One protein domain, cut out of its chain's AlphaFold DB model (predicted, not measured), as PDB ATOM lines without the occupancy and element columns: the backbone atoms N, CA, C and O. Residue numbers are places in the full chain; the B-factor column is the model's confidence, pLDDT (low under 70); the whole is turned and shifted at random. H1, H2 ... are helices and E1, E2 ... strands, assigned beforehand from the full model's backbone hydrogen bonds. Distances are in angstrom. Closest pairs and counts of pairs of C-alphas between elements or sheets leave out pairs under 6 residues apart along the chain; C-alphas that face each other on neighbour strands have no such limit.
ATOM      1  N   PHE A   9      -9.429  -8.166 -31.481       84.06
ATOM      2  CA  PHE A   9      -9.940  -9.537 -31.450       84.06
ATOM      3  C   PHE A   9     -10.168  -9.981 -30.003       84.06
ATOM      4  O   PHE A   9      -9.274  -9.845 -29.168       84.06
ATOM      5  N   ASP A  10     -11.353 -10.509 -29.695       81.38
ATOM      6  CA  ASP A  10     -11.632 -11.120 -28.392       81.38
ATOM      7  C   ASP A  10     -11.284 -12.621 -28.358       81.38
ATOM      8  O   ASP A  10     -10.944 -13.241 -29.368       81.38
ATOM      9  N   THR A  11     -11.372 -13.231 -27.174       79.56
ATOM     10  CA  THR A  11     -11.091 -14.664 -26.973       79.56
ATOM     11  C   THR A  11     -12.101 -15.590 -27.654       79.56
ATOM     12  O   THR A  11     -11.814 -16.774 -27.825       79.56
ATOM     13  N   ALA A  12     -13.261 -15.072 -28.065       78.06
ATOM     14  CA  ALA A  12     -14.241 -15.789 -28.876       78.06
ATOM     15  C   ALA A  12     -13.960 -15.651 -30.386       78.06
ATOM     16  O   ALA A  12     -14.717 -16.183 -31.200       78.06
ATOM     17  N   GLY A  13     -12.883 -14.954 -30.769       72.12
ATOM     18  CA  GLY A  13     -12.488 -14.731 -32.156       72.12
ATOM     19  C   GLY A  13     -13.310 -13.659 -32.871       72.12
ATOM     20  O   GLY A  13     -13.290 -13.604 -34.100       72.12
ATOM     21  N   ARG A  14     -14.048 -12.810 -32.143       79.56
ATOM     22  CA  ARG A  14     -14.809 -11.704 -32.736       79.56
ATOM     23  C   ARG A  14     -13.912 -10.485 -32.893       79.56
ATOM     24  O   ARG A  14     -13.197 -10.120 -31.963       79.56
ATOM     25  N   ALA A  15     -13.999  -9.840 -34.052       81.44
ATOM     26  CA  ALA A  15     -13.293  -8.599 -34.343       81.44
ATOM     27  C   ALA A  15     -14.213  -7.385 -34.147       81.44
ATOM     28  O   ALA A  15     -15.383  -7.422 -34.533       81.44
ATOM     29  N   ARG A  16     -13.687  -6.301 -33.572       81.25
ATOM     30  CA  ARG A  16     -14.349  -4.989 -33.500       81.25
ATOM     31  C   ARG A  16     -13.341  -3.881 -33.791       81.25
ATOM     32  O   ARG A  16     -12.198  -3.959 -33.349       81.25
ATOM     33  N   CYS A  17     -13.770  -2.838 -34.485       78.75
ATOM     34  CA  CYS A  17     -12.995  -1.619 -34.702       78.75
ATOM     35  C   CYS A  17     -13.941  -0.422 -34.835       78.75
ATOM     36  O   CYS A  17     -15.149  -0.597 -35.020       78.75
ATOM     37  N   LEU A  18     -13.396   0.792 -34.744       79.06
ATOM     38  CA  LEU A  18     -14.125   1.972 -35.192       79.06
ATOM     39  C   LEU A  18     -14.249   1.886 -36.714       79.06
ATOM     40  O   LEU A  18     -13.254   1.634 -37.396       79.06
ATOM     41  N   TYR A  19     -15.457   2.071 -37.238       70.06
ATOM     42  CA  TYR A  19     -15.627   2.246 -38.671       70.06
ATOM     43  C   TYR A  19     -15.042   3.610 -39.048       70.06
ATOM     44  O   TYR A  19     -15.580   4.651 -38.667       70.06
ATOM     45  N   SER A  20     -13.907   3.592 -39.736       68.31
ATOM     46  CA  SER A  20     -13.302   4.758 -40.362       68.31
ATOM     47  C   SER A  20     -13.004   4.411 -41.815       68.31
ATOM     48  O   SER A  20     -12.606   3.287 -42.116       68.31
ATOM     49  N   GLU A  21     -13.135   5.381 -42.717       69.12
ATOM     50  CA  GLU A  21     -12.822   5.243 -44.154       69.12
ATOM     51  C   GLU A  21     -11.326   4.932 -44.428       69.12
ATOM     52  O   GLU A  21     -10.872   4.899 -45.566       69.12
ATOM     53  N   ILE A  22     -10.537   4.724 -43.370       71.44
ATOM     54  CA  ILE A  22      -9.101   4.435 -43.384       71.44
ATOM     55  C   ILE A  22      -8.851   2.935 -43.569       71.44
ATOM     56  O   ILE A  22      -7.829   2.544 -44.130       71.44
ATOM     57  N   VAL A  23      -9.776   2.085 -43.107       69.31
ATOM     58  CA  VAL A  23      -9.701   0.632 -43.288       69.31
ATOM     59  C   VAL A  23     -10.940   0.164 -44.020       69.31
ATOM     60  O   VAL A  23     -12.025   0.088 -43.445       69.31
ATOM     61  N   ASP A  24     -10.758  -0.223 -45.279       74.50
ATOM     62  CA  ASP A  24     -11.779  -0.959 -46.008       74.50
ATOM     63  C   ASP A  24     -11.932  -2.361 -45.392       74.50
ATOM     64  O   ASP A  24     -11.175  -3.298 -45.669       74.50
ATOM     65  N   LEU A  25     -12.924  -2.503 -44.511       71.19
ATOM     66  CA  LEU A  25     -13.241  -3.769 -43.857       71.19
ATOM     67  C   LEU A  25     -13.743  -4.829 -44.844       71.19
ATOM     68  O   LEU A  25     -13.623  -6.018 -44.549       71.19
ATOM     69  N   GLN A  26     -14.281  -4.440 -46.007       72.81
ATOM     70  CA  GLN A  26     -14.651  -5.403 -47.043       72.81
ATOM     71  C   GLN A  26     -13.409  -5.969 -47.736       72.81
ATOM     72  O   GLN A  26     -13.370  -7.171 -48.019       72.81
ATOM     73  N   ALA A  27     -12.364  -5.155 -47.922       71.56
ATOM     74  CA  ALA A  27     -11.088  -5.605 -48.476       71.56
ATOM     75  C   ALA A  27     -10.358  -6.630 -47.587       71.56
ATOM     76  O   ALA A  27      -9.591  -7.443 -48.108       71.56
ATOM     77  N   LEU A  28     -10.622  -6.667 -46.271       73.19
ATOM     78  CA  LEU A  28     -10.098  -7.724 -45.388       73.19
ATOM     79  C   LEU A  28     -10.558  -9.127 -45.820       73.19
ATOM     80  O   LEU A  28      -9.863 -10.116 -45.571       73.19
ATOM     81  N   GLY A  29     -11.719  -9.224 -46.475       73.69
ATOM     82  CA  GLY A  29     -12.241 -10.468 -47.024       73.69
ATOM     83  C   GLY A  29     -12.384 -11.585 -45.984       73.69
ATOM     84  O   GLY A  29     -12.756 -11.373 -44.830       73.69
ATOM     85  N   ARG A  30     -12.121 -12.830 -46.404       75.19
ATOM     86  CA  ARG A  30     -12.162 -14.003 -45.516       75.19
ATOM     87  C   ARG A  30     -10.817 -14.192 -44.821       75.19
ATOM     88  O   ARG A  30      -9.841 -14.584 -45.459       75.19
ATOM     89  N   LEU A  31     -10.799 -14.035 -43.501       73.94
ATOM     90  CA  LEU A  31      -9.630 -14.345 -42.679       73.94
ATOM     91  C   LEU A  31      -9.408 -15.865 -42.594       73.94
ATOM     92  O   LEU A  31     -10.317 -16.625 -42.255       73.94
ATOM     93  N   LYS A  32      -8.180 -16.315 -42.875       67.38
ATOM     94  CA  LYS A  32      -7.737 -17.697 -42.638       67.38
ATOM     95  C   LYS A  32      -6.822 -17.733 -41.423       67.38
ATOM     96  O   LYS A  32      -5.628 -17.481 -41.535       67.38
ATOM     97  N   VAL A  33      -7.381 -18.088 -40.274       75.38
ATOM     98  CA  VAL A  33      -6.611 -18.263 -39.039       75.38
ATOM     99  C   VAL A  33      -6.039 -19.677 -39.004       75.38
ATOM    100  O   VAL A  33      -6.762 -20.656 -39.193       75.38
ATOM    101  N   ARG A  34      -4.734 -19.800 -38.758       72.94
ATOM    102  CA  ARG A  34      -4.071 -21.089 -38.530       72.94
ATOM    103  C   ARG A  34      -3.336 -21.028 -37.205       72.94
ATOM    104  O   ARG A  34      -2.702 -20.031 -36.887       72.94
ATOM    105  N   ARG A  35      -3.407 -22.118 -36.443       81.75
ATOM    106  CA  ARG A  35      -2.552 -22.297 -35.269       81.75
ATOM    107  C   ARG A  35      -1.091 -22.230 -35.733       81.75
ATOM    108  O   ARG A  35      -0.768 -22.821 -36.760       81.75
ATOM    109  N   ALA A  36      -0.233 -21.533 -34.995       85.88
ATOM    110  CA  ALA A  36       1.190 -21.431 -35.320       85.88
ATOM    111  C   ALA A  36       1.989 -22.612 -34.745       85.88
ATOM    112  O   ALA A  36       2.769 -23.265 -35.441       85.88
ATOM    113  N   THR A  37       1.707 -22.955 -33.491       93.00
ATOM    114  CA  THR A  37       2.411 -23.989 -32.728       93.00
ATOM    115  C   THR A  37       1.464 -24.765 -31.814       93.00
ATOM    116  O   THR A  37       0.331 -24.360 -31.532       93.00
ATOM    117  N   ARG A  38       1.917 -25.938 -31.378       94.44
ATOM    118  CA  ARG A  38       1.263 -26.765 -30.359       94.44
ATOM    119  C   ARG A  38       2.279 -27.113 -29.279       94.44
ATOM    120  O   ARG A  38       3.443 -27.361 -29.588       94.44
ATOM    121  N   ILE A  39       1.830 -27.127 -28.030       95.62
ATOM    122  CA  ILE A  39       2.656 -27.477 -26.874       95.62
ATOM    123  C   ILE A  39       2.160 -28.807 -26.323       95.62
ATOM    124  O   ILE A  39       1.023 -28.893 -25.857       95.62
ATOM    125  N   GLU A  40       3.014 -29.823 -26.365       96.31
ATOM    126  CA  GLU A  40       2.670 -31.202 -26.009       96.31
ATOM    127  C   GLU A  40       3.627 -31.748 -24.954       96.31
ATOM    128  O   GLU A  40       4.791 -31.350 -24.898       96.31
ATOM    129  N   PHE A  41       3.125 -32.632 -24.093       97.12
ATOM    130  CA  PHE A  41       3.942 -33.319 -23.102       97.12
ATOM    131  C   PHE A  41       4.469 -34.631 -23.683       97.12
ATOM    132  O   PHE A  41       3.691 -35.471 -24.135       97.12
ATOM    133  N   ASP A  42       5.783 -34.805 -23.643       96.62
ATOM    134  CA  ASP A  42       6.454 -36.047 -23.993       96.62
ATOM    135  C   ASP A  42       6.740 -36.846 -22.716       96.62
ATOM    136  O   ASP A  42       7.584 -36.471 -21.897       96.62
ATOM    137  N   ALA A  43       6.026 -37.961 -22.554       96.38
ATOM    138  CA  ALA A  43       6.137 -38.824 -21.385       96.38
ATOM    139  C   ALA A  43       7.480 -39.567 -21.298       96.38
ATOM    140  O   ALA A  43       7.898 -39.910 -20.193       96.38
ATOM    141  N   LEU A  44       8.171 -39.794 -22.420       96.12
ATOM    142  CA  LEU A  44       9.465 -40.484 -22.424       96.12
ATOM    143  C   LEU A  44      10.563 -39.573 -21.884       96.12
ATOM    144  O   LEU A  44      11.384 -39.990 -21.073       96.12
ATOM    145  N   THR A  45      10.559 -38.312 -22.319       95.44
ATOM    146  CA  THR A  45      11.564 -37.327 -21.902       95.44
ATOM    147  C   THR A  45      11.144 -36.508 -20.683       95.44
ATOM    148  O   THR A  45      11.970 -35.769 -20.151       95.44
ATOM    149  N   GLN A  46       9.892 -36.644 -20.223       97.06
ATOM    150  CA  GLN A  46       9.288 -35.866 -19.132       97.06
ATOM    151  C   GLN A  46       9.409 -34.350 -19.366       97.06
ATOM    152  O   GLN A  46       9.732 -33.567 -18.468       97.06
ATOM    153  N   ARG A  47       9.186 -33.917 -20.612       98.19
ATOM    154  CA  ARG A  47       9.330 -32.517 -21.031       98.19
ATOM    155  C   ARG A  47       8.146 -32.062 -21.861       98.19
ATOM    156  O   ARG A  47       7.546 -32.823 -22.610       98.19
ATOM    157  N   TRP A  48       7.869 -30.772 -21.776       98.12
ATOM    158  CA  TRP A  48       7.000 -30.074 -22.706       98.12
ATOM    159  C   TRP A  48       7.788 -29.693 -23.954       98.12
ATOM    160  O   TRP A  48       8.929 -29.235 -23.856       98.12
ATOM    161  N   GLN A  49       7.180 -29.879 -25.118       97.81
ATOM    162  CA  GLN A  49       7.760 -29.600 -26.424       97.81
ATOM    163  C   GLN A  49       6.870 -28.619 -27.178       97.81
ATOM    164  O   GLN A  49       5.661 -28.817 -27.273       97.81
ATOM    165  N   VAL A  50       7.478 -27.576 -27.734       96.81
ATOM    166  CA  VAL A  50       6.836 -26.684 -28.699       96.81
ATOM    167  C   VAL A  50       7.079 -27.257 -30.087       96.81
ATOM    168  O   VAL A  50       8.223 -27.451 -30.501       96.81
ATOM    169  N   LEU A  51       6.001 -27.542 -30.800       96.00
ATOM    170  CA  LEU A  51       6.000 -28.127 -32.134       96.00
ATOM    171  C   LEU A  51       5.326 -27.145 -33.096       96.00
ATOM    172  O   LEU A  51       4.415 -26.423 -32.680       96.00
ATOM    173  N   PRO A  52       5.697 -27.127 -34.386       92.94
ATOM    174  CA  PRO A  52       4.915 -26.408 -35.380       92.94
ATOM    175  C   PRO A  52       3.496 -26.985 -35.424       92.94
ATOM    176  O   PRO A  52       3.280 -28.172 -35.150       92.94
ATOM    177  N   ALA A  53       2.517 -26.166 -35.808       89.88
ATOM    178  CA  ALA A  53       1.140 -26.635 -35.959       89.88
ATOM    179  C   ALA A  53       1.013 -27.797 -36.953       89.88
ATOM    180  O   ALA A  53       0.140 -28.651 -36.801       89.88
ATOM    181  N   HIS A  54       1.922 -27.862 -37.929       88.62
ATOM    182  CA  HIS A  54       2.084 -29.000 -38.821       88.62
ATOM    183  C   HIS A  54       3.529 -29.495 -38.775       88.62
ATOM    184  O   HIS A  54       4.459 -28.755 -39.088       88.62
ATOM    185  N   GLY A  55       3.711 -30.757 -38.390       88.75
ATOM    186  CA  GLY A  55       5.016 -31.401 -38.288       88.75
ATOM    187  C   GLY A  55       5.340 -31.899 -36.880       88.75
ATOM    188  O   GLY A  55       4.554 -31.776 -35.936       88.75
ATOM    189  N   ARG A  56       6.511 -32.528 -36.765       91.19
ATOM    190  CA  ARG A  56       6.994 -33.167 -35.527       91.19
ATOM    191  C   ARG A  56       8.358 -32.659 -35.066       91.19
ATOM    192  O   ARG A  56       8.884 -33.146 -34.075       91.19
ATOM    193  N   ARG A  57       8.946 -31.691 -35.775       94.75
ATOM    194  CA  ARG A  57      10.222 -31.104 -35.364       94.75
ATOM    195  C   ARG A  57      10.009 -30.275 -34.100       94.75
ATOM    196  O   ARG A  57       9.235 -29.324 -34.124       94.75
ATOM    197  N   VAL A  58      10.719 -30.614 -33.032       96.19
ATOM    198  CA  VAL A  58      10.719 -29.838 -31.788       96.19
ATOM    199  C   VAL A  58      11.413 -28.499 -32.039       96.19
ATOM    200  O   VAL A  58      12.573 -28.466 -32.446       96.19
ATOM    201  N   LEU A  59      10.685 -27.405 -31.825       95.44
ATOM    202  CA  LEU A  59      11.196 -26.034 -31.908       95.44
ATOM    203  C   LEU A  59      11.873 -25.627 -30.597       95.44
ATOM    204  O   LEU A  59      12.912 -24.976 -30.602       95.44
ATOM    205  N   PHE A  60      11.296 -26.053 -29.474       97.12
ATOM    206  CA  PHE A  60      11.802 -25.791 -28.131       97.12
ATOM    207  C   PHE A  60      11.326 -26.874 -27.155       97.12
ATOM    208  O   PHE A  60      10.254 -27.443 -27.354       97.12
ATOM    209  N   SER A  61      12.086 -27.165 -26.092       97.31
ATOM    210  CA  SER A  61      11.622 -28.064 -25.025       97.31
ATOM    211  C   SER A  61      12.053 -27.628 -23.628       97.31
ATOM    212  O   SER A  61      13.186 -27.195 -23.399       97.31
ATOM    213  N   SER A  62      11.168 -27.816 -22.653       97.62
ATOM    214  CA  SER A  62      11.426 -27.499 -21.250       97.62
ATOM    215  C   SER A  62      10.664 -28.443 -20.320       97.62
ATOM    216  O   SER A  62       9.550 -28.838 -20.652       97.62
ATOM    217  N   PRO A  63      11.178 -28.754 -19.117       97.31
ATOM    218  CA  PRO A  63      10.384 -29.433 -18.090       97.31
ATOM    219  C   PRO A  63       9.167 -28.610 -17.629       97.31
ATOM    220  O   PRO A  63       8.220 -29.157 -17.078       97.31
ATOM    221  N   SER A  64       9.160 -27.291 -17.869       97.19
ATOM    222  CA  SER A  64       8.059 -26.393 -17.505       97.19
ATOM    223  C   SER A  64       7.211 -26.015 -18.720       97.19
ATOM    224  O   SER A  64       7.710 -25.432 -19.688       97.19
ATOM    225  N   ARG A  65       5.898 -26.255 -18.625       96.88
ATOM    226  CA  ARG A  65       4.924 -25.793 -19.625       96.88
ATOM    227  C   ARG A  65       4.928 -24.271 -19.756       96.88
ATOM    228  O   ARG A  65       4.892 -23.752 -20.865       96.88
ATOM    229  N   THR A  66       5.029 -23.562 -18.634       97.06
ATOM    230  CA  THR A  66       5.057 -22.094 -18.589       97.06
ATOM    231  C   THR A  66       6.239 -21.529 -19.370       97.06
ATOM    232  O   THR A  66       6.073 -20.570 -20.116       97.06
ATOM    233  N   ARG A  67       7.420 -22.160 -19.289       96.81
ATOM    234  CA  ARG A  67       8.580 -21.756 -20.104       96.81
ATOM    235  C   ARG A  67       8.357 -21.976 -21.600       96.81
ATOM    236  O   ARG A  67       8.842 -21.178 -22.393       96.81
ATOM    237  N   CYS A  68       7.632 -23.024 -21.986       96.38
ATOM    238  CA  CYS A  68       7.277 -23.259 -23.388       96.38
ATOM    239  C   CYS A  68       6.291 -22.206 -23.911       96.38
ATOM    240  O   CYS A  68       6.464 -21.728 -25.026       96.38
ATOM    241  N   LEU A  69       5.313 -21.799 -23.094       94.06
ATOM    242  CA  LEU A  69       4.380 -20.713 -23.426       94.06
ATOM    243  C   LEU A  69       5.095 -19.364 -23.569       94.06
ATOM    244  O   LEU A  69       4.852 -18.640 -24.528       94.06
ATOM    245  N   ALA A  70       6.008 -19.043 -22.650       94.56
ATOM    246  CA  ALA A  70       6.805 -17.821 -22.738       94.56
ATOM    247  C   ALA A  70       7.700 -17.814 -23.989       94.56
ATOM    248  O   ALA A  70       7.824 -16.792 -24.659       94.56
ATOM    249  N   TRP A  71       8.290 -18.965 -24.336       95.00
ATOM    250  CA  TRP A  71       9.042 -19.107 -25.581       95.00
ATOM    251  C   TRP A  71       8.145 -18.890 -26.804       95.00
ATOM    252  O   TRP A  71       8.527 -18.141 -27.697       95.00
ATOM    253  N   GLU A  72       6.953 -19.494 -26.825       93.62
ATOM    254  CA  GLU A  72       5.978 -19.338 -27.910       93.62
ATOM    255  C   GLU A  72       5.619 -17.862 -28.121       93.62
ATOM    256  O   GLU A  72       5.768 -17.361 -29.230       93.62
ATOM    257  N   GLN A  73       5.274 -17.137 -27.054       89.31
ATOM    258  CA  GLN A  73       4.947 -15.707 -27.113       89.31
ATOM    259  C   GLN A  73       6.105 -14.824 -27.599       89.31
ATOM    260  O   GLN A  73       5.865 -13.799 -28.228       89.31
ATOM    261  N   ALA A  74       7.351 -15.200 -27.302       91.50
ATOM    262  CA  ALA A  74       8.526 -14.414 -27.669       91.50
ATOM    263  C   ALA A  74       9.079 -14.728 -29.072       91.50
ATOM    264  O   ALA A  74       9.825 -13.919 -29.616       91.50
ATOM    265  N   ASN A  75       8.775 -15.903 -29.640       91.19
ATOM    266  CA  ASN A  75       9.428 -16.402 -30.862       91.19
ATOM    267  C   ASN A  75       8.462 -16.679 -32.016       91.19
ATOM    268  O   ASN A  75       8.893 -16.755 -33.166       91.19
ATOM    269  N   VAL A  76       7.170 -16.853 -31.738       83.94
ATOM    270  CA  VAL A  76       6.159 -16.972 -32.783       83.94
ATOM    271  C   VAL A  76       5.679 -15.568 -33.120       83.94
ATOM    272  O   VAL A  76       5.016 -14.919 -32.316       83.94
TER     273      VAL A  76
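This is residues 9 to 76 of the 78 residues of an uncharacterized protein of Lentisphaerae bacterium (UniProt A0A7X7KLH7). With little regular structure, the model is a small head, a three-stranded sheet with H1 over one face, and a long arm without named elements, residues 9 to 36, of which 18 to 24 and 26 to 32 stick out. The printed part has 68 residues, 26 of them in E1, E2, E3 and H1, in that order; the class is mixed. The sheet E1 - E2 - E3 is an antiparallel meander, each strand beside the one before. The whole is extended, radius of gyration of the C-alphas 17.2 A, spanning 54 by 22 by 20 A.

E1, residues 37 to 42, and E2, residues 47 to 52, form a hairpin; N 40 and O 49, 3.0 A apart, are within hydrogen-bond range. E2 and E3, residues 60 to 62, form another; N 50 and O 60 are 2.8 A apart. H1, residues 65 to 75, is on the sheet in two layers, a helix on one face, at a height of 7.9 A over the sheet. The closest C-alphas of E2 and H1, Trp 48 and Arg 65, are 5.7 A apart. In H1 every O i to N i+4 pair is within range.

E1 spans 15.4 A from C-alpha 37 at (2.411, -23.989, -32.728), E2 16.2 A, E3 7.1 A, and H1 15.3 A to C-alpha 75 at (9.428, -16.402, -30.862).

The C-alphas farthest apart, Glu 21 and Leu 44, are 55.3 A apart. The printed part has no cut and no long link; pLDDT is under 70 at residues 20 to 21, 23 and 32.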